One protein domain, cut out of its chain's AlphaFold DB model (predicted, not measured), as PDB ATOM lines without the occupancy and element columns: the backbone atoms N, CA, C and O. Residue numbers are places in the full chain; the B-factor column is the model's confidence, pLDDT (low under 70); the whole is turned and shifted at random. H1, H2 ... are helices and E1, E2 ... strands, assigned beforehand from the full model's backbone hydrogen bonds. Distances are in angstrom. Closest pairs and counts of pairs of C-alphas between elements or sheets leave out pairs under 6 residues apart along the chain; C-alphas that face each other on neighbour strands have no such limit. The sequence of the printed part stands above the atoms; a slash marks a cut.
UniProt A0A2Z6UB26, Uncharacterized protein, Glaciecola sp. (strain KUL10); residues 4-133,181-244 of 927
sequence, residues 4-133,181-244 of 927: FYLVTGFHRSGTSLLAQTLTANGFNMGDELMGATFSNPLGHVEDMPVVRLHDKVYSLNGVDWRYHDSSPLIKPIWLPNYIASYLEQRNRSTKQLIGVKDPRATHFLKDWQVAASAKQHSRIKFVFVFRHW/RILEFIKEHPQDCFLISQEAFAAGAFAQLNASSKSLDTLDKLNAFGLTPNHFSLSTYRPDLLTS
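Overview. This is residues 4 to 133 and 181 to 244 of the 927 residues of an uncharacterized protein of Glaciecola sp. (strain KUL10) (UniProt A0A2Z6UB26). A strongly twisted sheet of four parallel strands, in the order E2 E1 E3 E4, is the core of three layers, with H3, H5 and H6 over one face and H1 over the other. H8, H9 and H10 gather beyond the E4 side of the sheet, and H2 lies on the far side of the domain from them, near H3. The printed part has 194 residues, with eleven named helices and four named strands in the order E1 H1 H2 H3 E2 H4 H5 E3 H6 E4 H7 H8 H9 H10 H11, a mixed class. It is compact, with a radius of gyration of the C-alphas of 16.5 A and spans of 47 by 39 by 33 A.

Along the chain. E1 is residues 4 to 8, from C-alpha 4 at (48.632, 98.130, 63.147). E2 is 97 to 101, E3 122 to 130, 25.6 A long, and E4 193 to 197, ending with C-alpha 197 at (28.488, 97.093, 56.783). H1 is 15 to 24, 14.2 A; H2 48 to 60, 18.1 A; H3 79 to 91, 18.6 A; H4 103 to 107; H5 109 to 118, 14.5 A; H6 181 to 188; H7 198 to 202; H8 205 to 208; H9 213 to 224, 16.5 A; H10 229 to 232; and H11 239 to 242.

Arrangement. E1 and E3 are parallel at 21 degrees, with N 6 and O 125 2.8 A apart. E2 and E1 are parallel at 28 degrees (N 7 and O 100, 2.9 A), E3 and E4 at 22 degrees (N 194 and O 126, 2.8 A), each within hydrogen-bond range. E1, H1 H2 H3, E2 is a strand-helix-strand unit, two parallel neighbour strands with helices between; E2, H4 H5, E3 is a split one, E1 lying between its strands, with a right-handed crossover. H1, at a height of 8.6 A, and H5, at 9.1 A, are on opposite faces; H6 is on the same face as H5. H3 touches H5 (C-alphas of Pro 80 and Ala 115, 4.6 A) at a steep tilt of 67 degrees, the same way. H4 and H7 only graze the sheet, as does H2, only just, with 5 pairs of C-alphas within 10 A. H10 touches H1 (Leu 22 and His 231, 5.8 A) and H8 (Phe 206 and Pro 229, 5.3 A). H9 is near H8, and H11 touches no helix. Every O i to N i+4 pair is within range in H1, H2, H3, H5, H6, H7 and H9; H4 has 0 of 1, and 1 of 2 O i to N i+3 pairs.

Size, cuts and confidence. The C-alphas of Gly 62 and Ala 211 are farthest apart, 50.7 A. Residues 134 to 180 are cut out, a gap of 14.8 A from C-alpha 133 to 181. The links H1 to H2 and H2 to H3 are long. The mean pLDDT of the printed part is 84.4; it is under 70 in residues 35 to 44, 93 to 95, 119 to 122, 210 to 213 and 235 to 244.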
ATOM      1  N   PHE A   4      49.241  99.176  62.330       92.62
ATOM      2  CA  PHE A   4      48.632  98.130  63.147       92.62
ATOM      3  C   PHE A   4      47.110  98.239  63.042       92.62
ATOM      4  O   PHE A   4      46.571  99.325  63.251       92.62
ATOM      5  N   TYR A   5      46.411  97.146  62.737       95.19
ATOM      6  CA  TYR A   5      44.968  97.177  62.477       95.19
ATOM      7  C   TYR A   5      44.165  96.624  63.661       95.19
ATOM      8  O   TYR A   5      44.284  95.451  64.008       95.19
ATOM      9  N   LEU A   6      43.313  97.451  64.267       96.81
ATOM     10  CA  LEU A   6      42.353  97.026  65.286       96.81
ATOM     11  C   LEU A   6      40.996  96.752  64.633       96.81
ATOM     12  O   LEU A   6      40.306  97.683  64.218       96.81
ATOM     13  N   VAL A   7      40.607  95.479  64.563       97.50
ATOM     14  CA  VAL A   7      39.310  95.049  64.028       97.50
ATOM     15  C   VAL A   7      38.303  94.926  65.168       97.50
ATOM     16  O   VAL A   7      38.468  94.113  66.082       97.50
ATOM     17  N   THR A   8      37.227  95.707  65.134       97.94
ATOM     18  CA  THR A   8      36.210  95.668  66.194       97.94
ATOM     19  C   THR A   8      34.819  96.065  65.698       97.94
ATOM     20  O   THR A   8      34.606  96.341  64.520       97.94
ATOM     21  N   GLY A   9      33.831  95.983  66.578       97.06
ATOM     22  CA  GLY A   9      32.414  96.094  66.256       97.06
ATOM     23  C   GLY A   9      31.572  95.370  67.294       97.06
ATOM     24  O   GLY A   9      32.086  94.534  68.042       97.06
ATOM     25  N   PHE A  10      30.268  95.647  67.317       96.38
ATOM     26  CA  PHE A  10      29.356  94.921  68.200       96.38
ATOM     27  C   PHE A  10      29.468  93.398  67.994       96.38
ATOM     28  O   PHE A  10      29.731  92.891  66.894       96.38
ATOM     29  N   HIS A  11      29.276  92.640  69.075       90.50
ATOM     30  CA  HIS A  11      29.274  91.184  69.016       90.50
ATOM     31  C   HIS A  11      28.291  90.696  67.941       90.50
ATOM     32  O   HIS A  11      27.185  91.199  67.818       90.50
ATOM     33  N   ARG A  12      28.658  89.660  67.177       88.25
ATOM     34  CA  ARG A  12      27.790  89.084  66.122       88.25
ATOM     35  C   ARG A  12      27.535  89.993  64.903       88.25
ATOM     36  O   ARG A  12      26.775  89.594  64.022       88.25
ATOM     37  N   SER A  13      28.244  91.117  64.775       91.31
ATOM     38  CA  SER A  13      28.246  91.958  63.565       91.31
ATOM     39  C   SER A  13      29.203  91.477  62.467       91.31
ATOM     40  O   SER A  13      29.497  92.220  61.549       91.31
ATOM     41  N   GLY A  14      29.728  90.249  62.538       88.25
ATOM     42  CA  GLY A  14      30.651  89.729  61.516       88.25
ATOM     43  C   GLY A  14      32.124  90.107  61.711       88.25
ATOM     44  O   GLY A  14      32.931  89.857  60.825       88.25
ATOM     45  N   THR A  15      32.516  90.622  62.882       90.56
ATOM     46  CA  THR A  15      33.928  90.911  63.205       90.56
ATOM     47  C   THR A  15      34.833  89.681  63.088       90.56
ATOM     48  O   THR A  15      35.960  89.800  62.623       90.56
ATOM     49  N   SER A  16      34.353  88.486  63.467       86.75
ATOM     50  CA  SER A  16      35.101  87.231  63.263       86.75
ATOM     51  C   SER A  16      35.245  86.879  61.783       86.75
ATOM     52  O   SER A  16      36.335  86.516  61.369       86.75
ATOM     53  N   LEU A  17      34.174  87.026  60.991       86.12
ATOM     54  CA  LEU A  17      34.200  86.751  59.550       86.12
ATOM     55  C   LEU A  17      35.224  87.652  58.849       86.12
ATOM     56  O   LEU A  17      36.039  87.173  58.063       86.12
ATOM     57  N   LEU A  18      35.214  88.947  59.174       90.31
ATOM     58  CA  LEU A  18      36.177  89.889  58.619       90.31
ATOM     59  C   LEU A  18      37.609  89.534  59.026       90.31
ATOM     60  O   LEU A  18      38.477  89.420  58.170       90.31
ATOM     61  N   ALA A  19      37.872  89.327  60.316       90.06
ATOM     62  CA  ALA A  19      39.230  89.060  60.772       90.06
ATOM     63  C   ALA A  19      39.765  87.687  60.308       90.06
ATOM     64  O   ALA A  19      40.954  87.582  60.013       90.06
ATOM     65  N   GLN A  20      38.911  86.669  60.144       86.38
ATOM     66  CA  GLN A  20      39.273  85.410  59.475       86.38
ATOM     67  C   GLN A  20      39.646  85.645  58.008       86.38
ATOM     68  O   GLN A  20      40.662  85.133  57.550       86.38
ATOM     69  N   THR A  21      38.875  86.474  57.297       88.62
ATOM     70  CA  THR A  21      39.169  86.843  55.903       88.62
ATOM     71  C   THR A  21      40.513  87.559  55.793       88.62
ATOM     72  O   THR A  21      41.336  87.197  54.959       88.62
ATOM     73  N   LEU A  22      40.782  88.530  56.668       90.50
ATOM     74  CA  LEU A  22      42.064  89.237  56.694       90.50
ATOM     75  C   LEU A  22      43.224  88.283  57.020       90.50
ATOM     76  O   LEU A  22      44.269  88.349  56.375       90.50
ATOM     77  N   THR A  23      43.030  87.360  57.969       88.50
ATOM     78  CA  THR A  23      44.038  86.345  58.330       88.50
ATOM     79  C   THR A  23      44.366  85.445  57.139       88.50
ATOM     80  O   THR A  23      45.533  85.265  56.800       88.50
ATOM     81  N   ALA A  24      43.339  84.951  56.441       86.25
ATOM     82  CA  ALA A  24      43.500  84.142  55.233       86.25
ATOM     83  C   ALA A  24      44.219  84.894  54.097       86.25
ATOM     84  O   ALA A  24      44.834  84.264  53.241       86.25
ATOM     85  N   ASN A  25      44.177  86.230  54.107       88.38
ATOM     86  CA  ASN A  25      44.824  87.099  53.126       88.38
ATOM     87  C   ASN A  25      46.093  87.791  53.672       88.38
ATOM     88  O   ASN A  25      46.450  88.884  53.233       88.38
ATOM     89  N   GLY A  26      46.797  87.156  54.616       87.88
ATOM     90  CA  GLY A  26      48.164  87.535  54.994       87.88
ATOM     91  C   GLY A  26      48.299  88.460  56.205       87.88
ATOM     92  O   GLY A  26      49.403  88.948  56.465       87.88
ATOM     93  N   PHE A  27      47.221  88.694  56.960       90.75
ATOM     94  CA  PHE A  27      47.318  89.344  58.267       90.75
ATOM     95  C   PHE A  27      47.694  88.348  59.366       90.75
ATOM     96  O   PHE A  27      47.122  87.266  59.463       90.75
ATOM     97  N   ASN A  28      48.563  88.767  60.279       90.94
ATOM     98  CA  ASN A  28      48.717  88.126  61.578       90.94
ATOM     99  C   ASN A  28      47.807  88.846  62.595       90.94
ATOM    100  O   ASN A  28      48.052  90.005  62.941       90.94
ATOM    101  N   MET A  29      46.755  88.164  63.065       90.94
ATOM    102  CA  MET A  29      45.758  88.702  64.012       90.94
ATOM    103  C   MET A  29      46.043  88.395  65.492       90.94
ATOM    104  O   MET A  29      45.351  88.914  66.366       90.94
ATOM    105  N   GLY A  30      47.061  87.596  65.796       87.75
ATOM    106  CA  GLY A  30      47.340  87.125  67.149       87.75
ATOM    107  C   GLY A  30      48.319  85.969  67.157       87.75
ATOM    108  O   GLY A  30      48.346  85.193  66.204       87.75
ATOM    109  N   ASP A  31      49.081  85.859  68.241       81.94
ATOM    110  CA  ASP A  31      49.971  84.718  68.473       81.94
ATOM    111  C   ASP A  31      49.288  83.661  69.369       81.94
ATOM    112  O   ASP A  31      49.595  82.477  69.271       81.94
ATOM    113  N   GLU A  32      48.307  84.060  70.194       81.31
ATOM    114  CA  GLU A  32      47.534  83.177  71.075       81.31
ATOM    115  C   GLU A  32      46.032  83.301  70.754       81.31
ATOM    116  O   GLU A  32      45.259  83.942  71.471       81.31
ATOM    117  N   LEU A  33      45.605  82.707  69.634       80.81
ATOM    118  CA  LEU A  33      44.223  82.818  69.152       80.81
ATOM    119  C   LEU A  33      43.231  81.988  69.983       80.81
ATOM    120  O   LEU A  33      43.457  80.820  70.306       80.81
ATOM    121  N   MET A  34      42.069  82.569  70.273       71.25
ATOM    122  CA  MET A  34      40.987  81.901  70.995       71.25
ATOM    123  C   MET A  34      40.392  80.733  70.177       71.25
ATOM    124  O   MET A  34      39.763  80.922  69.141       71.25
ATOM    125  N   GLY A  35      40.500  79.495  70.672       55.47
ATOM    126  CA  GLY A  35      40.081  78.303  69.911       55.47
ATOM    127  C   GLY A  35      38.593  78.242  69.487       55.47
ATOM    128  O   GLY A  35      37.742  79.009  69.950       55.47
ATOM    129  N   ALA A  36      38.249  77.267  68.636       59.47
ATOM    130  CA  ALA A  36      36.932  77.062  67.996       59.47
ATOM    131  C   ALA A  36      35.809  76.670  68.938       59.47
ATOM    132  O   ALA A  36      35.988  75.676  69.589       59.47
ATOM    133  N   THR A  37      34.665  77.377  69.006       53.69
ATOM    134  CA  THR A  37      33.458  77.047  69.830       53.69
ATOM    135  C   THR A  37      32.358  76.348  69.026       53.69
ATOM    136  O   THR A  37      32.315  76.535  67.824       53.69
ATOM    137  N   PHE A  38      31.360  75.672  69.621       49.84
ATOM    138  CA  PHE A  38      30.230  75.177  68.796       49.84
ATOM    139  C   PHE A  38      29.481  76.284  68.062       49.84
ATOM    140  O   PHE A  38      28.905  76.074  67.001       49.84
ATOM    141  N   SER A  39      29.452  77.481  68.653       51.72
ATOM    142  CA  SER A  39      28.842  78.654  68.036       51.72
ATOM    143  C   SER A  39      29.735  79.311  66.976       51.72
ATOM    144  O   SER A  39      29.284  80.253  66.321       51.72
ATOM    145  N   ASN A  40      30.989  78.860  66.855       56.62
ATOM    146  CA  ASN A  40      31.983  79.277  65.870       56.62
ATOM    147  C   ASN A  40      33.053  78.168  65.679       56.62
ATOM    148  O   ASN A  40      34.104  78.240  66.333       56.62
ATOM    149  N   PRO A  41      32.773  77.138  64.854       51.72
ATOM    150  CA  PRO A  41      33.620  75.944  64.713       51.72
ATOM    151  C   PRO A  41      35.015  76.187  64.123       51.72
ATOM    152  O   PRO A  41      35.846  75.295  64.183       51.72
ATOM    153  N   LEU A  42      35.281  77.375  63.569       55.03
ATOM    154  CA  LEU A  42      36.565  77.723  62.945       55.03
ATOM    155  C   LEU A  42      37.523  78.490  63.867       55.03
ATOM    156  O   LEU A  42      38.547  78.983  63.410       55.03
ATOM    157  N   GLY A  43      37.195  78.665  65.147       58.69
ATOM    158  CA  GLY A  43      38.018  79.512  66.015       58.69
ATOM    159  C   GLY A  43      37.553  80.949  66.041       58.69
ATOM    160  O   GLY A  43      36.961  81.478  65.099       58.69
ATOM    161  N   HIS A  44      37.806  81.587  67.170       67.06
ATOM    162  CA  HIS A  44      37.756  83.029  67.311       67.06
ATOM    163  C   HIS A  44      39.155  83.551  66.965       67.06
ATOM    164  O   HIS A  44      40.160  83.034  67.425       67.06
ATOM    165  N   VAL A  45      39.238  84.570  66.120       78.00
ATOM    166  CA  VAL A  45      40.521  85.201  65.747       78.00
ATOM    167  C   VAL A  45      40.920  86.294  66.746       78.00
ATOM    168  O   VAL A  45      41.671  87.210  66.431       78.00
ATOM    169  N   GLU A  46      40.352  86.223  67.947       84.50
ATOM    170  CA  GLU A  46      40.684  87.054  69.092       84.50
ATOM    171  C   GLU A  46      42.014  86.609  69.705       84.50
ATOM    172  O   GLU A  46      42.164  85.432  70.030       84.50
ATOM    173  N   ASP A  47      42.933  87.551  69.926       87.88
ATOM    174  CA  ASP A  47      44.195  87.295  70.631       87.88
ATOM    175  C   ASP A  47      43.962  87.329  72.152       87.88
ATOM    176  O   ASP A  47      43.492  88.328  72.718       87.88
ATOM    177  N   MET A  48      44.264  86.226  72.832       86.94
ATOM    178  CA  MET A  48      43.961  86.020  74.248       86.94
ATOM    179  C   MET A  48      44.604  87.043  75.206       86.94
ATOM    180  O   MET A  48      43.941  87.420  76.176       86.94
ATOM    181  N   PRO A  49      45.821  87.579  74.973       86.94
ATOM    182  CA  PRO A  49      46.367  88.673  75.771       86.94
ATOM    183  C   PRO A  49      45.473  89.920  75.785       86.94
ATOM    184  O   PRO A  49      45.307  90.539  76.837       86.94
ATOM    185  N   VAL A  50      44.852  90.266  74.652       92.56
ATOM    186  CA  VAL A  50      43.927  91.409  74.548       92.56
ATOM    187  C   VAL A  50      42.582  91.087  75.192       92.56
ATOM    188  O   VAL A  50      42.021  91.925  75.898       92.56
ATOM    189  N   VAL A  51      42.101  89.853  75.028       89.38
ATOM    190  CA  VAL A  51      40.893  89.357  75.706       89.38
ATOM    191  C   VAL A  51      41.032  89.506  77.220       89.38
ATOM    192  O   VAL A  51      40.198  90.151  77.854       89.38
ATOM    193  N   ARG A  52      42.119  88.967  77.788       90.50
ATOM    194  CA  ARG A  52      42.411  89.027  79.225       90.50
ATOM    195  C   ARG A  52      42.576  90.461  79.716       90.50
ATOM    196  O   ARG A  52      42.120  90.775  80.810       90.50
ATOM    197  N   LEU A  53      43.189  91.332  78.914       90.88
ATOM    198  CA  LEU A  53      43.330  92.752  79.232       90.88
ATOM    199  C   LEU A  53      41.965  93.434  79.400       90.88
ATOM    200  O   LEU A  53      41.719  94.062  80.430       90.88
ATOM    201  N   HIS A  54      41.073  93.303  78.415       94.88
ATOM    202  CA  HIS A  54      39.745  93.915  78.481       94.88
ATOM    203  C   HIS A  54      38.913  93.330  79.632       94.88
ATOM    204  O   HIS A  54      38.302  94.087  80.386       94.88
ATOM    205  N   ASP A  55      38.950  92.008  79.832       91.62
ATOM    206  CA  ASP A  55      38.251  91.347  80.942       91.62
ATOM    207  C   ASP A  55      38.802  91.779  82.309       91.62
ATOM    208  O   ASP A  55      38.044  91.958  83.268       91.62
ATOM    209  N   LYS A  56      40.112  92.038  82.413       89.31
ATOM    210  CA  LYS A  56      40.710  92.579  83.637       89.31
ATOM    211  C   LYS A  56      40.179  93.976  83.951       89.31
ATOM    212  O   LYS A  56      39.867  94.244  85.106       89.31
ATOM    213  N   VAL A  57      40.037  94.854  82.958       90.06
ATOM    214  CA  VAL A  57      39.471  96.194  83.198       90.06
ATOM    215  C   VAL A  57      37.985  96.117  83.548       90.06
ATOM    216  O   VAL A  57      37.554  96.805  84.472       90.06
ATOM    217  N   TYR A  58      37.205  95.258  82.889       92.81
ATOM    218  CA  TYR A  58      35.800  95.068  83.259       92.81
ATOM    219  C   TYR A  58      35.635  94.540  84.686       92.81
ATOM    220  O   TYR A  58      34.869  95.112  85.460       92.81
ATOM    221  N   SER A  59      36.400  93.515  85.069       91.25
ATOM    222  CA  SER A  59      36.319  92.935  86.417       91.25
ATOM    223  C   SER A  59      36.711  93.925  87.518       91.25
ATOM    224  O   SER A  59      36.075  93.932  88.568       91.25
ATOM    225  N   LEU A  60      37.676  94.822  87.271       85.44
ATOM    226  CA  LEU A  60      38.000  95.929  88.189       85.44
ATOM    227  C   LEU A  60      36.825  96.894  88.411       85.44
ATOM    228  O   LEU A  60      36.786  97.584  89.423       85.44
ATOM    229  N   ASN A  61      35.874  96.934  87.478       90.00
ATOM    230  CA  ASN A  61      34.665  97.750  87.545       90.00
ATOM    231  C   ASN A  61      33.428  96.952  87.994       90.00
ATOM    232  O   ASN A  61      32.321  97.482  87.961       90.00
ATOM    233  N   GLY A  62      33.585  95.679  88.383       88.94
ATOM    234  CA  GLY A  62      32.461  94.814  88.755       88.94
ATOM    235  C   GLY A  62      31.500  94.512  87.599       88.94
ATOM    236  O   GLY A  62      30.351  94.144  87.834       88.94
ATOM    237  N   VAL A  63      31.951  94.683  86.355       91.94
ATOM    238  CA  VAL A  63      31.178  94.412  85.136       91.94
ATOM    239  C   VAL A  63      31.889  93.356  84.288       91.94
ATOM    240  O   VAL A  63      32.961  92.864  84.637       91.94
ATOM    241  N   ASP A  64      31.293  92.993  83.157       93.38
ATOM    242  CA  ASP A  64      31.885  92.079  82.184       93.38
ATOM    243  C   ASP A  64      31.641  92.563  80.746       93.38
ATOM    244  O   ASP A  64      31.236  93.701  80.508       93.38
ATOM    245  N   TRP A  65      31.881  91.694  79.767       92.75
ATOM    246  CA  TRP A  65      31.703  91.981  78.344       92.75
ATOM    247  C   TRP A  65      30.272  92.401  77.942       92.75
ATOM    248  O   TRP A  65      30.089  92.900  76.833       92.75
ATOM    249  N   ARG A  66      29.263  92.221  78.810       94.31
ATOM    250  CA  ARG A  66      27.884  92.710  78.618       94.31
ATOM    251  C   ARG A  66      27.718  94.194  78.960       94.31
ATOM    252  O   ARG A  66      26.613  94.718  78.834       94.31
ATOM    253  N   TYR A  67      28.782  94.863  79.401       94.50
ATOM    254  CA  TYR A  67      28.793  96.290  79.703       94.50
ATOM    255  C   TYR A  67      28.234  97.131  78.536       94.50
ATOM    256  O   TYR A  67      28.563  96.906  77.369       94.50
ATOM    257  N   HIS A  68      27.366  98.091  78.870       93.81
ATOM    258  CA  HIS A  68      26.591  98.891  77.915       93.81
ATOM    259  C   HIS A  68      26.357 100.340  78.392       93.81
ATOM    260  O   HIS A  68      25.274 100.891  78.205       93.81
ATOM    261  N   ASP A  69      27.331 100.939  79.080       90.69
ATOM    262  CA  ASP A  69      27.225 102.288  79.674       90.69
ATOM    263  C   ASP A  69      26.201 102.460  80.778       90.69
ATOM    264  O   ASP A  69      25.646 103.537  80.982       90.69
ATOM    265  N   SER A  70      25.982 101.404  81.552       83.81
ATOM    266  CA  SER A  70      25.245 101.534  82.807       83.81
ATOM    267  C   SER A  70      25.943 102.462  83.814       83.81
ATOM    268  O   SER A  70      25.275 103.029  84.674       83.81
ATOM    269  N   SER A  71      27.265 102.627  83.721       88.06
ATOM    270  CA  SER A  71      28.090 103.506  84.562       88.06
ATOM    271  C   SER A  71      29.414 103.825  83.857       88.06
ATOM    272  O   SER A  71      29.818 103.048  83.004       88.06
ATOM    273  N   PRO A  72      30.134 104.915  84.183       87.00
ATOM    274  CA  PRO A  72      31.452 105.167  83.600       87.00
ATOM    275  C   PRO A  72      32.449 104.041  83.906       87.00
ATOM    276  O   PRO A  72      32.635 103.668  85.064       87.00
ATOM    277  N   LEU A  73      33.137 103.536  82.877       85.81
ATOM    278  CA  LEU A  73      34.200 102.545  83.046       85.81
ATOM    279  C   LEU A  73      35.477 103.217  83.582       85.81
ATOM    280  O   LEU A  73      36.128 103.985  82.868       85.81
ATOM    281  N   ILE A  74      35.860 102.917  84.824       87.25
ATOM    282  CA  ILE A  74      37.086 103.413  85.458       87.25
ATOM    283  C   ILE A  74      38.279 102.653  84.874       87.25
ATOM    284  O   ILE A  74      38.443 101.449  85.085       87.25
ATOM    285  N   LYS A  75      39.126 103.361  84.124       86.69
ATOM    286  CA  LYS A  75      40.288 102.777  83.447       86.69
ATOM    287  C   LYS A  75      41.562 103.026  84.254       86.69
ATOM    288  O   LYS A  75      41.828 104.167  84.628       86.69
ATOM    289  N   PRO A  76      42.363 101.985  84.532       77.50
ATOM    290  CA  PRO A  76      43.577 102.145  85.315       77.50
ATOM    291  C   PRO A  76      44.669 102.865  84.518       77.50
ATOM    292  O   PRO A  76      44.804 102.675  83.311       77.50
ATOM    293  N   ILE A  77      45.512 103.630  85.217       80.06
ATOM    294  CA  ILE A  77      46.595 104.436  84.617       80.06
ATOM    295  C   ILE A  77      47.588 103.571  83.818       80.06
ATOM    296  O   ILE A  77      48.189 104.037  82.853       80.06
ATOM    297  N   TRP A  78      47.748 102.294  84.180       82.19
ATOM    298  CA  TRP A  78      48.644 101.371  83.481       82.19
ATOM    299  C   TRP A  78      48.101 100.864  82.134       82.19
ATOM    300  O   TRP A  78      48.876 100.303  81.358       82.19
ATOM    301  N   LEU A  79      46.808 101.038  81.827       84.62
ATOM    302  CA  LEU A  79      46.170 100.446  80.643       84.62
ATOM    303  C   LEU A  79      46.857 100.856  79.325       84.62
ATOM    304  O   LEU A  79      47.236  99.954  78.570       84.62
ATOM    305  N   PRO A  80      47.114 102.151  79.047       85.38
ATOM    306  CA  PRO A  80      47.815 102.541  77.825       85.38
ATOM    307  C   PRO A  80      49.230 101.954  77.724       85.38
ATOM    308  O   PRO A  80      49.656 101.572  76.638       85.38
ATOM    309  N   ASN A  81      49.947 101.808  78.845       83.31
ATOM    310  CA  ASN A  81      51.292 101.218  78.862       83.31
ATOM    311  C   ASN A  81      51.276  99.718  78.544       83.31
ATOM    312  O   ASN A  81      52.182  99.218  77.870       83.31
ATOM    313  N   TYR A  82      50.246  99.003  79.002       88.81
ATOM    314  CA  TYR A  82      50.060  97.594  78.666       88.81
ATOM    315  C   TYR A  82      49.763  97.432  77.172       88.81
ATOM    316  O   TYR A  82      50.419  96.638  76.498       88.81
ATOM    317  N   ILE A  83      48.839  98.236  76.630       91.25
ATOM    318  CA  ILE A  83      48.531  98.240  75.192       91.25
ATOM    319  C   ILE A  83      49.784  98.589  74.377       91.25
ATOM    320  O   ILE A  83      50.087  97.911  73.401       91.25
ATOM    321  N   ALA A  84      50.559  99.594  74.791       88.62
ATOM    322  CA  ALA A  84      51.791  99.980  74.107       88.62
ATOM    323  C   ALA A  84      52.838  98.854  74.114       88.62
ATOM    324  O   ALA A  84      53.493  98.618  73.100       88.62
ATOM    325  N   SER A  85      52.976  98.132  75.230       87.00
ATOM    326  CA  SER A  85      53.863  96.964  75.328       87.00
ATOM    327  C   SER A  85      53.413  95.828  74.407       87.00
ATOM    328  O   SER A  85      54.239  95.235  73.716       87.00
ATOM    329  N   TYR A  86      52.106  95.574  74.336       90.44
ATOM    330  CA  TYR A  86      51.530  94.605  73.406       90.44
ATOM    331  C   TYR A  86      51.791  94.997  71.942       90.44
ATOM    332  O   TYR A  86      52.257  94.175  71.154       90.44
ATOM    333  N   LEU A  87      51.574  96.267  71.581       89.38
ATOM    334  CA  LEU A  87      51.886  96.782  70.246       89.38
ATOM    335  C   LEU A  87      53.373  96.593  69.919       89.38
ATOM    336  O   LEU A  87      53.708  96.077  68.855       89.38
ATOM    337  N   GLU A  88      54.284  96.964  70.822       86.94
ATOM    338  CA  GLU A  88      55.723  96.752  70.624       86.94
ATOM    339  C   GLU A  88      56.076  95.285  70.393       86.94
ATOM    340  O   GLU A  88      56.829  94.986  69.468       86.94
ATOM    341  N   GLN A  89      55.539  94.379  71.210       86.50
ATOM    342  CA  GLN A  89      55.786  92.947  71.078       86.50
ATOM    343  C   GLN A  89      55.381  92.449  69.687       86.50
ATOM    344  O   GLN A  89      56.188  91.818  69.007       86.50
ATOM    345  N   ARG A  90      54.177  92.811  69.226       86.94
ATOM    346  CA  ARG A  90      53.655  92.402  67.912       86.94
ATOM    347  C   ARG A  90      54.428  93.012  66.736       86.94
ATOM    348  O   ARG A  90      54.471  92.421  65.662       86.94
ATOM    349  N   ASN A  91      55.083  94.162  66.919       81.62
ATOM    350  CA  ASN A  91      55.891  94.797  65.870       81.62
ATOM    351  C   ASN A  91      57.266  94.154  65.641       81.62
ATOM    352  O   ASN A  91      57.856  94.364  64.577       81.62
ATOM    353  N   ARG A  92      57.815  93.428  66.623       74.69
ATOM    354  CA  ARG A  92      59.230  93.015  66.618       74.69
ATOM    355  C   ARG A  92      59.578  91.927  65.593       74.69
ATOM    356  O   ARG A  92      60.763  91.755  65.329       74.69
ATOM    357  N   SER A  93      58.614  91.212  64.999       56.62
ATOM    358  CA  SER A  93      58.923  89.911  64.371       56.62
ATOM    359  C   SER A  93      58.376  89.616  62.964       56.62
ATOM    360  O   SER A  93      58.628  88.517  62.478       56.62
ATOM    361  N   THR A  94      57.685  90.517  62.245       61.22
ATOM    362  CA  THR A  94      56.999  90.085  60.998       61.22
ATOM    363  C   THR A  94      57.151  91.022  59.787       61.22
ATOM    364  O   THR A  94      57.150  92.249  59.897       61.22
ATOM    365  N   LYS A  95      57.266  90.436  58.580       64.75
ATOM    366  CA  LYS A  95      57.077  91.124  57.279       64.75
ATOM    367  C   LYS A  95      55.590  91.244  56.880       64.75
ATOM    368  O   LYS A  95      55.295  91.830  55.847       64.75
ATOM    369  N   GLN A  96      54.684  90.676  57.675       77.69
ATOM    370  CA  GLN A  96      53.244  90.591  57.408       77.69
ATOM    371  C   GLN A  96      52.497  91.844  57.894       77.69
ATOM    372  O   GLN A  96      53.016  92.607  58.713       77.69
ATOM    373  N   LEU A  97      51.268  92.043  57.405       89.31
ATOM    374  CA  LEU A  97      50.333  93.002  57.996       89.31
ATOM    375  C   LEU A  97      49.915  92.481  59.377       89.31
ATOM    376  O   LEU A  97      49.651  91.291  59.535       89.31
ATOM    377  N   ILE A  98      49.881  93.349  60.386       91.75
ATOM    378  CA  ILE A  98      49.624  92.949  61.775       91.75
ATOM    379  C   ILE A  98      48.378  93.626  62.323       91.75
ATOM    380  O   ILE A  98      48.142  94.815  62.104       91.75
ATOM    381  N   GLY A  99      47.591  92.878  63.077       93.12
ATOM    382  CA  GLY A  99      46.411  93.407  63.728       93.12
ATOM    383  C   GLY A  99      45.978  92.584  64.923       93.12
ATOM    384  O   GLY A  99      46.637  91.626  65.337       93.12
ATOM    385  N   VAL A 100      44.849  92.992  65.483       94.94
ATOM    386  CA  VAL A 100      44.125  92.238  66.497       94.94
ATOM    387  C   VAL A 100      42.635  92.456  66.329       94.94
ATOM    388  O   VAL A 100      42.187  93.531  65.921       94.94
ATOM    389  N   LYS A 101      41.860  91.437  66.682       95.19
ATOM    390  CA  LYS A 101      40.410  91.517  66.739       95.19
ATOM    391  C   LYS A 101      39.928  91.341  68.169       95.19
ATOM    392  O   LYS A 101      40.281  90.375  68.831       95.19
ATOM    393  N   ASP A 102      39.051  92.233  68.618       95.44
ATOM    394  CA  ASP A 102      38.258  92.032  69.832       95.44
ATOM    395  C   ASP A 102      36.980  92.887  69.768       95.44
ATOM    396  O   ASP A 102      37.087  94.114  69.726       95.44
ATOM    397  N   PRO A 103      35.765  92.302  69.786       94.81
ATOM    398  CA  PRO A 103      34.517  93.073  69.815       94.81
ATOM    399  C   PRO A 103      34.399  94.037  71.007       94.81
ATOM    400  O   PRO A 103      33.728  95.058  70.898       94.81
ATOM    401  N   ARG A 104      35.061  93.744  72.136       95.38
ATOM    402  CA  ARG A 104      35.051  94.587  73.345       95.38
ATOM    403  C   ARG A 104      35.885  95.852  73.187       95.38
ATOM    404  O   ARG A 104      35.687  96.788  73.958       95.38
ATOM    405  N   ALA A 105      36.794  95.890  72.210       96.81
ATOM    406  CA  ALA A 105      37.680  97.028  71.990       96.81
ATOM    407  C   ALA A 105      36.920  98.326  71.657       96.81
ATOM    408  O   ALA A 105      37.482  99.406  71.824       96.81
ATOM    409  N   THR A 106      35.636  98.246  71.281       96.75
ATOM    410  CA  THR A 106      34.737  99.406  71.158       96.75
ATOM    411  C   THR A 106      34.707 100.276  72.415       96.75
ATOM    412  O   THR A 106      34.601 101.490  72.296       96.75
ATOM    413  N   HIS A 107      34.879  99.711  73.615       95.75
ATOM    414  CA  HIS A 107      34.931 100.478  74.868       95.75
ATOM    415  C   HIS A 107      36.328 101.049  75.188       95.75
ATOM    416  O   HIS A 107      36.479 101.830  76.131       95.75
ATOM    417  N   PHE A 108      37.345 100.711  74.389       96.81
ATOM    418  CA  PHE A 108      38.759 101.023  74.632       96.81
ATOM    419  C   PHE A 108      39.432 101.806  73.489       96.81
ATOM    420  O   PHE A 108      40.645 101.989  73.506       96.81
ATOM    421  N   LEU A 109      38.675 102.290  72.496       96.56
ATOM    422  CA  LEU A 109      39.215 102.914  71.273       96.56
ATOM    423  C   LEU A 109      40.219 104.042  71.556       96.56
ATOM    424  O   LEU A 109      41.312 104.065  70.990       96.56
ATOM    425  N   LYS A 110      39.880 104.930  72.498       93.88
ATOM    426  CA  LYS A 110      40.753 106.031  72.918       93.88
ATOM    427  C   LYS A 110      42.029 105.541  73.608       93.88
ATOM    428  O   LYS A 110      43.089 106.110  73.380       93.88
ATOM    429  N   ASP A 111      41.963 104.472  74.401       94.75
ATOM    430  CA  ASP A 111      43.147 103.908  75.065       94.75
ATOM    431  C   ASP A 111      44.115 103.310  74.043       94.75
ATOM    432  O   ASP A 111      45.322 103.533  74.127       94.75
ATOM    433  N   TRP A 112      43.578 102.615  73.035       95.19
ATOM    434  CA  TRP A 112      44.344 102.093  71.906       95.19
ATOM    435  C   TRP A 112      45.010 103.211  71.093       95.19
ATOM    436  O   TRP A 112      46.189 103.107  70.749       95.19
ATOM    437  N   GLN A 113      44.292 104.305  70.834       93.00
ATOM    438  CA  GLN A 113      44.831 105.476  70.140       93.00
ATOM    439  C   GLN A 113      45.945 106.176  70.936       93.00
ATOM    440  O   GLN A 113      47.006 106.485  70.383       93.00
ATOM    441  N   VAL A 114      45.723 106.409  72.234       89.94
ATOM    442  CA  VAL A 114      46.706 107.029  73.135       89.94
ATOM    443  C   VAL A 114      47.960 106.161  73.235       89.94
ATOM    444  O   VAL A 114      49.069 106.668  73.067       89.94
ATOM    445  N   ALA A 115      47.798 104.851  73.433       90.56
ATOM    446  CA  ALA A 115      48.907 103.905  73.531       90.56
ATOM    447  C   ALA A 115      49.763 103.860  72.257       90.56
ATOM    448  O   ALA A 115      50.992 103.856  72.340       90.56
ATOM    449  N   ALA A 116      49.129 103.867  71.080       88.25
ATOM    450  CA  ALA A 116      49.837 103.885  69.802       88.25
ATOM    451  C   ALA A 116      50.622 105.192  69.588       88.25
ATOM    452  O   ALA A 116      51.740 105.170  69.073       88.25
ATOM    453  N   SER A 117      50.068 106.324  70.033       82.50
ATOM    454  CA  SER A 117      50.691 107.645  69.881       82.50
ATOM    455  C   SER A 117      51.892 107.849  70.811       82.50
ATOM    456  O   SER A 117      52.860 108.508  70.435       82.50
ATOM    457  N   ALA A 118      51.866 107.257  72.011       73.44
ATOM    458  CA  ALA A 118      52.856 107.498  73.063       73.44
ATOM    459  C   ALA A 118      54.289 107.059  72.712       73.44
ATOM    460  O   ALA A 118      55.243 107.610  73.254       73.44
ATOM    461  N   LYS A 119      54.457 106.067  71.829       65.62
ATOM    462  CA  LYS A 119      55.769 105.457  71.569       65.62
ATOM    463  C   LYS A 119      56.301 105.616  70.142       65.62
ATOM    464  O   LYS A 119      57.340 105.051  69.850       65.62
ATOM    465  N   GLN A 120      55.629 106.359  69.255       64.56
ATOM    466  CA  GLN A 120      56.052 106.637  67.859       64.56
ATOM    467  C   GLN A 120      56.417 105.413  66.974       64.56
ATOM    468  O   GLN A 120      56.857 105.582  65.838       64.56
ATOM    469  N   HIS A 121      56.224 104.177  67.443       57.53
ATOM    470  CA  HIS A 121      56.673 102.970  66.741       57.53
ATOM    471  C   HIS A 121      55.631 102.398  65.757       57.53
ATOM    472  O   HIS A 121      56.012 101.735  64.788       57.53
ATOM    473  N   SER A 122      54.337 102.711  65.927       66.25
ATOM    474  CA  SER A 122      53.255 102.252  65.037       66.25
ATOM    475  C   SER A 122      52.138 103.263  64.880       66.25
ATOM    476  O   SER A 122      51.720 103.896  65.844       66.25
ATOM    477  N   ARG A 123      51.578 103.326  63.668       85.62
ATOM    478  CA  ARG A 123      50.304 104.006  63.423       85.62
ATOM    479  C   ARG A 123      49.175 102.995  63.584       85.62
ATOM    480  O   ARG A 123      49.172 101.982  62.891       85.62
ATOM    481  N   ILE A 124      48.226 103.254  64.474       92.69
ATOM    482  CA  ILE A 124      47.047 102.397  64.610       92.69
ATOM    483  C   ILE A 124      45.967 102.805  63.601       92.69
ATOM    484  O   ILE A 124      45.739 103.991  63.367       92.69
ATOM    485  N   LYS A 125      45.331 101.812  62.983       95.81
ATOM    486  CA  LYS A 125      44.205 101.943  62.058       95.81
ATOM    487  C   LYS A 125      43.037 101.124  62.591       95.81
ATOM    488  O   LYS A 125      43.211  99.969  62.972       95.81
ATOM    489  N   PHE A 126      41.853 101.711  62.621       97.75
ATOM    490  CA  PHE A 126      40.648 101.099  63.161       97.75
ATOM    491  C   PHE A 126      39.771 100.605  62.015       97.75
ATOM    492  O   PHE A 126      39.415 101.375  61.126       97.75
ATOM    493  N   VAL A 127      39.425  99.321  62.036       97.81
ATOM    494  CA  VAL A 127      38.527  98.702  61.059       97.81
ATOM    495  C   VAL A 127      37.275  98.247  61.796       97.81
ATOM    496  O   VAL A 127      37.301  97.307  62.593       97.81
ATOM    497  N   PHE A 128      36.174  98.943  61.548       98.38
ATOM    498  CA  PHE A 128      34.906  98.729  62.223       98.38
ATOM    499  C   PHE A 128      33.943  97.927  61.361       98.38
ATOM    500  O   PHE A 128      33.835  98.151  60.154       98.38
ATOM    501  N   VAL A 129      33.189  97.032  62.001       96.00
ATOM    502  CA  VAL A 129      32.084  96.314  61.360       96.00
ATOM    503  C   VAL A 129      30.795  96.538  62.127       96.00
ATOM    504  O   VAL A 129      30.726  96.286  63.335       96.00
ATOM    505  N   PHE A 130      29.753  96.949  61.414       96.44
ATOM    506  CA  PHE A 130      28.405  97.076  61.955       96.44
ATOM    507  C   PHE A 130      27.417  96.224  61.156       96.44
ATOM    508  O   PHE A 130      27.663  95.853  60.012       96.44
ATOM    509  N   ARG A 131      26.306  95.879  61.797       93.00
ATOM    510  CA  ARG A 131      25.227  95.050  61.254       93.00
ATOM    511  C   ARG A 131      23.910  95.608  61.764       93.00
ATOM    512  O   ARG A 131      23.883  96.119  62.891       93.00
ATOM    513  N   HIS A 132      22.832  95.460  60.997       92.25
ATOM    514  CA  HIS A 132      21.498  95.857  61.442       92.25
ATOM    515  C   HIS A 132      21.189  95.319  62.852       92.25
ATOM    516  O   HIS A 132      21.324  94.119  63.118       92.25
ATOM    517  N   TRP A 133      20.742  96.194  63.760       92.38
ATOM    518  CA  TRP A 133      20.560  95.874  65.182       92.38
ATOM    519  C   TRP A 133      19.695  94.635  65.404       92.38
ATOM    520  O   TRP A 133      20.056  93.747  66.172       92.38
ATOM    521  N   ARG A 181      29.682 104.570  70.256       96.94
ATOM    522  CA  ARG A 181      31.128 104.821  70.366       96.94
ATOM    523  C   ARG A 181      31.859 104.786  69.046       96.94
ATOM    524  O   ARG A 181      32.748 105.597  68.825       96.94
ATOM    525  N   ILE A 182      31.523 103.822  68.193       98.19
ATOM    526  CA  ILE A 182      32.118 103.735  66.859       98.19
ATOM    527  C   ILE A 182      31.794 105.008  66.078       98.19
ATOM    528  O   ILE A 182      32.697 105.613  65.508       98.19
ATOM    529  N   LEU A 183      30.532 105.444  66.088       98.31
ATOM    530  CA  LEU A 183      30.098 106.652  65.393       98.31
ATOM    531  C   LEU A 183      30.803 107.909  65.926       98.31
ATOM    532  O   LEU A 183      31.296 108.709  65.135       98.31
ATOM    533  N   GLU A 184      30.869 108.077  67.247       97.88
ATOM    534  CA  GLU A 184      31.574 109.191  67.897       97.88
ATOM    535  C   GLU A 184      33.063 109.191  67.546       97.88
ATOM    536  O   GLU A 184      33.600 110.201  67.095       97.88
ATOM    537  N   PHE A 185      33.716 108.033  67.640       98.19
ATOM    538  CA  PHE A 185      35.138 107.899  67.348       98.19
ATOM    539  C   PHE A 185      35.464 108.151  65.867       98.19
ATOM    540  O   PHE A 185      36.476 108.775  65.557       98.19
ATOM    541  N   ILE A 186      34.596 107.732  64.939       97.75
ATOM    542  CA  ILE A 186      34.739 108.042  63.506       97.75
ATOM    543  C   ILE A 186      34.625 109.547  63.256       97.75
ATOM    544  O   ILE A 186      35.393 110.080  62.457       97.75
ATOM    545  N   LYS A 187      33.692 110.233  63.929       97.19
ATOM    546  CA  LYS A 187      33.526 111.690  63.803       97.19
ATOM    547  C   LYS A 187      34.766 112.442  64.291       97.19
ATOM    548  O   LYS A 187      35.152 113.427  63.670       97.19
ATOM    549  N   GLU A 188      35.405 111.964  65.358       97.06
ATOM    550  CA  GLU A 188      36.631 112.559  65.906       97.06
ATOM    551  C   GLU A 188      37.892 112.205  65.094       97.06
ATOM    552  O   GLU A 188      38.806 113.026  64.971       97.06
ATOM    553  N   HIS A 189      37.961 110.999  64.518       95.56
ATOM    554  CA  HIS A 189      39.176 110.451  63.895       95.56
ATOM    555  C   HIS A 189      38.942 109.804  62.512       95.56
ATOM    556  O   HIS A 189      39.360 108.663  62.278       95.56
ATOM    557  N   PRO A 190      38.344 110.514  61.536       94.44
ATOM    558  CA  PRO A 190      37.901 109.913  60.271       94.44
ATOM    559  C   PRO A 190      39.041 109.333  59.416       94.44
ATOM    560  O   PRO A 190      38.837 108.371  58.678       94.44
ATOM    561  N   GLN A 191      40.256 109.879  59.539       92.50
ATOM    562  CA  GLN A 191      41.438 109.482  58.756       92.50
ATOM    563  C   GLN A 191      42.075 108.157  59.214       92.50
ATOM    564  O   GLN A 191      42.885 107.556  58.498       92.50
ATOM    565  N   ASP A 192      41.748 107.702  60.424       94.38
ATOM    566  CA  ASP A 192      42.272 106.463  60.998       94.38
ATOM    567  C   ASP A 192      41.195 105.382  61.147       94.38
ATOM    568  O   ASP A 192      41.526 104.267  61.546       94.38
ATOM    569  N   CYS A 193      39.947 105.662  60.751       97.44
ATOM    570  CA  CYS A 193      38.825 104.725  60.822       97.44
ATOM    571  C   CYS A 193      38.315 104.281  59.443       97.44
ATOM    572  O   CYS A 193      38.154 105.107  58.548       97.44
ATOM    573  N   PHE A 194      38.006 102.992  59.297       97.19
ATOM    574  CA  PHE A 194      37.355 102.413  58.121       97.19
ATOM    575  C   PHE A 194      36.126 101.605  58.558       97.19
ATOM    576  O   PHE A 194      36.269 100.662  59.337       97.19
ATOM    577  N   LEU A 195      34.923 101.971  58.107       97.19
ATOM    578  CA  LEU A 195      33.654 101.382  58.555       97.19
ATOM    579  C   LEU A 195      32.981 100.558  57.452       97.19
ATOM    580  O   LEU A 195      32.714 101.046  56.354       97.19
ATOM    581  N   ILE A 196      32.649  99.310  57.786       95.38
ATOM    582  CA  ILE A 196      32.113  98.312  56.859       95.38
ATOM    583  C   ILE A 196      30.764  97.794  57.376       95.38
ATOM    584  O   ILE A 196      30.668  97.301  58.501       95.38
ATOM    585  N   SER A 197      29.723  97.848  56.542       93.44
ATOM    586  CA  SER A 197      28.488  97.093  56.783       93.44
ATOM    587  C   SER A 197      28.740  95.606  56.552       93.44
ATOM    588  O   SER A 197      29.284  95.189  55.525       93.44
ATOM    589  N   GLN A 198      28.306  94.789  57.505       91.00
ATOM    590  CA  GLN A 198      28.374  93.337  57.438       91.00
ATOM    591  C   GLN A 198      27.669  92.812  56.183       91.00
ATOM    592  O   GLN A 198      28.201  91.934  55.504       91.00
ATOM    593  N   GLU A 199      26.494  93.354  55.876       86.25
ATOM    594  CA  GLU A 199      25.663  93.001  54.729       86.25
ATOM    595  C   GLU A 199      26.399  93.274  53.411       86.25
ATOM    596  O   GLU A 199      26.464  92.403  52.544       86.25
ATOM    597  N   ALA A 200      27.034  94.442  53.293       86.38
ATOM    598  CA  ALA A 200      27.831  94.808  52.123       86.38
ATOM    599  C   ALA A 200      29.049  93.892  51.949       86.38
ATOM    600  O   ALA A 200      29.341  93.421  50.849       86.38
ATOM    601  N   PHE A 201      29.744  93.605  53.052       88.25
ATOM    602  CA  PHE A 201      30.894  92.712  53.045       88.25
ATOM    603  C   PHE A 201      30.508  91.304  52.584       88.25
ATOM    604  O   PHE A 201      31.130  90.766  51.674       88.25
ATOM    605  N   ALA A 202      29.434  90.743  53.147       83.50
ATOM    606  CA  ALA A 202      28.922  89.422  52.790       83.50
ATOM    607  C   ALA A 202      28.410  89.330  51.343       83.50
ATOM    608  O   ALA A 202      28.491  88.263  50.740       83.50
ATOM    609  N   ALA A 203      27.916  90.435  50.780       81.56
ATOM    610  CA  ALA A 203      27.525  90.533  49.375       81.56
ATOM    611  C   ALA A 203      28.724  90.637  48.408       81.56
ATOM    612  O   ALA A 203      28.533  90.727  47.197       81.56
ATOM    613  N   GLY A 204      29.962  90.635  48.919       81.75
ATOM    614  CA  GLY A 204      31.168  90.720  48.100       81.75
ATOM    615  C   GLY A 204      31.438  92.123  47.551       81.75
ATOM    616  O   GLY A 204      32.086  92.243  46.513       81.75
ATOM    617  N   ALA A 205      30.982  93.182  48.234       85.06
ATOM    618  CA  ALA A 205      31.113  94.565  47.762       85.06
ATOM    619  C   ALA A 205      32.557  94.963  47.396       85.06
ATOM    620  O   ALA A 205      32.758  95.732  46.464       85.06
ATOM    621  N   PHE A 206      33.571  94.398  48.065       86.25
ATOM    622  CA  PHE A 206      34.982  94.677  47.768       86.25
ATOM    623  C   PHE A 206      35.433  94.182  46.388       86.25
ATOM    624  O   PHE A 206      36.250  94.839  45.752       86.25
ATOM    625  N   ALA A 207      34.876  93.074  45.885       81.12
ATOM    626  CA  ALA A 207      35.155  92.603  44.525       81.12
ATOM    627  C   ALA A 207      34.512  93.503  43.456       81.12
ATOM    628  O   ALA A 207      34.912  93.482  42.295       81.12
ATOM    629  N   GLN A 208      33.511  94.289  43.855       77.12
ATOM    630  CA  GLN A 208      32.712  95.147  42.986       77.12
ATOM    631  C   GLN A 208      33.082  96.629  43.119       77.12
ATOM    632  O   GLN A 208      32.378  97.467  42.564       77.12
ATOM    633  N   LEU A 209      34.163  96.977  43.829       80.00
ATOM    634  CA  LEU A 209      34.670  98.352  43.884       80.00
ATOM    635  C   LEU A 209      35.206  98.755  42.496       80.00
ATOM    636  O   LEU A 209      36.381  98.586  42.185       80.00
ATOM    637  N   ASN A 210      34.311  99.245  41.640       63.12
ATOM    638  CA  ASN A 210      34.550  99.726  40.279       63.12
ATOM    639  C   ASN A 210      34.216 101.228  40.161       63.12
ATOM    640  O   ASN A 210      33.673 101.803  41.094       63.12
ATOM    641  N   ALA A 211      34.570 101.854  39.031       54.22
ATOM    642  CA  ALA A 211      34.797 103.292  38.775       54.22
ATOM    643  C   ALA A 211      33.685 104.341  39.084       54.22
ATOM    644  O   ALA A 211      33.654 105.400  38.459       54.22
ATOM    645  N   SER A 212      32.768 104.100  40.026       67.75
ATOM    646  CA  SER A 212      31.884 105.136  40.577       67.75
ATOM    647  C   SER A 212      32.654 106.087  41.509       67.75
ATOM    648  O   SER A 212      33.622 105.668  42.140       67.75
ATOM    649  N   SER A 213      32.220 107.348  41.646       62.41
ATOM    650  CA  SER A 213      32.892 108.337  42.513       62.41
ATOM    651  C   SER A 213      32.984 107.886  43.974       62.41
ATOM    652  O   SER A 213      34.060 107.933  44.556       62.41
ATOM    653  N   LYS A 214      31.897 107.339  44.539       73.50
ATOM    654  CA  LYS A 214      31.904 106.793  45.907       73.50
ATOM    655  C   LYS A 214      32.852 105.594  46.039       73.50
ATOM    656  O   LYS A 214      33.553 105.480  47.036       73.50
ATOM    657  N   SER A 215      32.903 104.715  45.038       78.25
ATOM    658  CA  SER A 215      33.850 103.591  45.032       78.25
ATOM    659  C   SER A 215      35.306 104.057  44.936       78.25
ATOM    660  O   SER A 215      36.171 103.420  45.526       78.25
ATOM    661  N   LEU A 216      35.581 105.143  44.203       80.31
ATOM    662  CA  LEU A 216      36.914 105.741  44.089       80.31
ATOM    663  C   LEU A 216      37.369 106.333  45.428       80.31
ATOM    664  O   LEU A 216      38.455 105.989  45.880       80.31
ATOM    665  N   ASP A 217      36.510 107.089  46.118       85.44
ATOM    666  CA  ASP A 217      36.808 107.605  47.463       85.44
ATOM    667  C   ASP A 217      37.109 106.462  48.450       85.44
ATOM    668  O   ASP A 217      38.065 106.517  49.230       85.44
ATOM    669  N   THR A 218      36.329 105.376  48.389       88.62
ATOM    670  CA  THR A 218      36.558 104.174  49.203       88.62
ATOM    671  C   THR A 218      37.886 103.493  48.859       88.62
ATOM    672  O   THR A 218      38.597 103.051  49.765       88.62
ATOM    673  N   LEU A 219      38.246 103.402  47.573       89.38
ATOM    674  CA  LEU A 219      39.522 102.841  47.117       89.38
ATOM    675  C   LEU A 219      40.710 103.699  47.562       89.38
ATOM    676  O   LEU A 219      41.694 103.155  48.063       89.38
ATOM    677  N   ASP A 220      40.609 105.020  47.455       90.06
ATOM    678  CA  ASP A 220      41.647 105.950  47.900       90.06
ATOM    679  C   ASP A 220      41.853 105.862  49.411       90.06
ATOM    680  O   ASP A 220      42.990 105.783  49.891       90.06
ATOM    681  N   LYS A 221      40.761 105.763  50.175       92.62
ATOM    682  CA  LYS A 221      40.833 105.549  51.621       92.62
ATOM    683  C   LYS A 221      41.439 104.187  51.974       92.62
ATOM    684  O   LYS A 221      42.276 104.118  52.872       92.62
ATOM    685  N   LEU A 222      41.089 103.113  51.261       91.88
ATOM    686  CA  LEU A 222      41.716 101.790  51.424       91.88
ATOM    687  C   LEU A 222      43.225 101.841  51.161       91.88
ATOM    688  O   LEU A 222      44.012 101.352  51.975       91.88
ATOM    689  N   ASN A 223      43.632 102.498  50.075       90.88
ATOM    690  CA  ASN A 223      45.035 102.681  49.721       90.88
ATOM    691  C   ASN A 223      45.780 103.496  50.789       90.88
ATOM    692  O   ASN A 223      46.885 103.126  51.187       90.88
ATOM    693  N   ALA A 224      45.161 104.547  51.339       90.38
ATOM    694  CA  ALA A 224      45.709 105.319  52.458       90.38
ATOM    695  C   ALA A 224      45.841 104.494  53.756       90.38
ATOM    696  O   ALA A 224      46.668 104.798  54.620       90.38
ATOM    697  N   PHE A 225      45.053 103.426  53.894       91.75
ATOM    698  CA  PHE A 225      45.191 102.437  54.960       91.75
ATOM    699  C   PHE A 225      46.291 101.412  54.679       91.75
ATOM    700  O   PHE A 225      46.584 100.605  55.558       91.75
ATOM    701  N   GLY A 226      46.925 101.438  53.505       90.31
ATOM    702  CA  GLY A 226      47.875 100.420  53.065       90.31
ATOM    703  C   GLY A 226      47.203  99.087  52.734       90.31
ATOM    704  O   GLY A 226      47.853  98.049  52.813       90.31
ATOM    705  N   LEU A 227      45.905  99.108  52.418       91.81
ATOM    706  CA  LEU A 227      45.096  97.935  52.103       91.81
ATOM    707  C   LEU A 227      44.611  97.984  50.658       91.81
ATOM    708  O   LEU A 227      44.508  99.037  50.041       91.81
ATOM    709  N   THR A 228      44.269  96.815  50.134       91.19
ATOM    710  CA  THR A 228      43.690  96.641  48.794       91.19
ATOM    711  C   THR A 228      42.435  95.777  48.888       91.19
ATOM    712  O   THR A 228      42.331  94.988  49.835       91.19
ATOM    713  N   PRO A 229      41.510  95.846  47.913       89.94
ATOM    714  CA  PRO A 229      40.306  95.012  47.911       89.94
ATOM    715  C   PRO A 229      40.580  93.506  48.040       89.94
ATOM    716  O   PRO A 229      39.796  92.792  48.657       89.94
ATOM    717  N   ASN A 230      41.726  93.027  47.542       88.06
ATOM    718  CA  ASN A 230      42.112  91.615  47.624       88.06
ATOM    719  C   ASN A 230      42.251  91.109  49.067       88.06
ATOM    720  O   ASN A 230      41.950  89.948  49.326       88.06
ATOM    721  N   HIS A 231      42.625  91.970  50.020       91.00
ATOM    722  CA  HIS A 231      42.698  91.588  51.436       91.00
ATOM    723  C   HIS A 231      41.325  91.221  52.027       91.00
ATOM    724  O   HIS A 231      41.246  90.546  53.049       91.00
ATOM    725  N   PHE A 232      40.244  91.651  51.375       89.19
ATOM    726  CA  PHE A 232      38.855  91.437  51.774       89.19
ATOM    727  C   PHE A 232      38.165  90.345  50.936       89.19
ATOM    728  O   PHE A 232      36.947  90.187  51.015       89.19
ATOM    729  N   SER A 233      38.920  89.587  50.130       82.88
ATOM    730  CA  SER A 233      38.380  88.526  49.277       82.88
ATOM    731  C   SER A 233      37.901  87.323  50.099       82.88
ATOM    732  O   SER A 233      38.678  86.690  50.819       82.88
ATOM    733  N   LEU A 234      36.608  87.002  49.986       73.31
ATOM    734  CA  LEU A 234      35.941  85.926  50.721       73.31
ATOM    735  C   LEU A 234      36.232  84.555  50.084       73.31
ATOM    736  O   LEU A 234      35.484  84.098  49.225       73.31
ATOM    737  N   SER A 235      37.283  83.862  50.522       59.62
ATOM    738  CA  SER A 235      37.589  82.496  50.052       59.62
ATOM    739  C   SER A 235      36.840  81.389  50.815       59.62
ATOM    740  O   SER A 235      36.722  80.269  50.326       59.62
ATOM    741  N   THR A 236      36.320  81.687  52.011       53.47
ATOM    742  CA  THR A 236      35.804  80.692  52.982       53.47
ATOM    743  C   THR A 236      34.373  80.964  53.471       53.47
ATOM    744  O   THR A 236      33.862  80.259  54.342       53.47
ATOM    745  N   TYR A 237      33.699  81.982  52.930       58.16
ATOM    746  CA  TYR A 237      32.378  82.406  53.397       58.16
ATOM    747  C   TYR A 237      31.259  81.450  52.964       58.16
ATOM    748  O   TYR A 237      31.113  81.141  51.783       58.16
ATOM    749  N   ARG A 238      30.425  81.024  53.924       53.19
ATOM    750  CA  ARG A 238      29.165  80.313  53.658       53.19
ATOM    751  C   ARG A 238      27.969  81.250  53.877       53.19
ATOM    752  O   ARG A 238      27.723  81.614  55.030       53.19
ATOM    753  N   PRO A 239      27.206  81.603  52.823       50.09
ATOM    754  CA  PRO A 239      26.039  82.493  52.913       50.09
ATOM    755  C   PRO A 239      24.994  82.050  53.944       50.09
ATOM    756  O   PRO A 239      24.370  82.879  54.609       50.09
ATOM    757  N   ASP A 240      24.870  80.737  54.145       44.88
ATOM    758  CA  ASP A 240      23.879  80.109  55.022       44.88
ATOM    759  C   ASP A 240      24.024  80.518  56.500       44.88
ATOM    760  O   ASP A 240      23.066  80.434  57.269       44.88
ATOM    761  N   LEU A 241      25.198  81.019  56.911       48.25
ATOM    762  CA  LEU A 241      25.489  81.437  58.289       48.25
ATOM    763  C   LEU A 241      24.792  82.746  58.711       48.25
ATOM    764  O   LEU A 241      24.770  83.061  59.906       48.25
ATOM    765  N   LEU A 242      24.218  83.508  57.773       55.00
ATOM    766  CA  LEU A 242      23.549  84.790  58.044       55.00
ATOM    767  C   LEU A 242      22.015  84.757  57.936       55.00
ATOM    768  O   LEU A 242      21.376  85.782  58.165       55.00
ATOM    769  N   THR A 243      21.426  83.600  57.638       44.84
ATOM    770  CA  THR A 243      20.040  83.428  57.152       44.84
ATOM    771  C   THR A 243      18.924  83.570  58.194       44.84
ATOM    772  O   THR A 243      17.751  83.390  57.874       44.84
ATOM    773  N   SER A 244      19.232  83.894  59.451       52.62
ATOM    774  CA  SER A 244      18.201  83.935  60.489       52.62
ATOM    775  C   SER A 244      17.340  85.201  60.372       52.62
ATOM    776  O   SER A 244      17.773  86.277  60.792       52.62
TER     777      SER A 244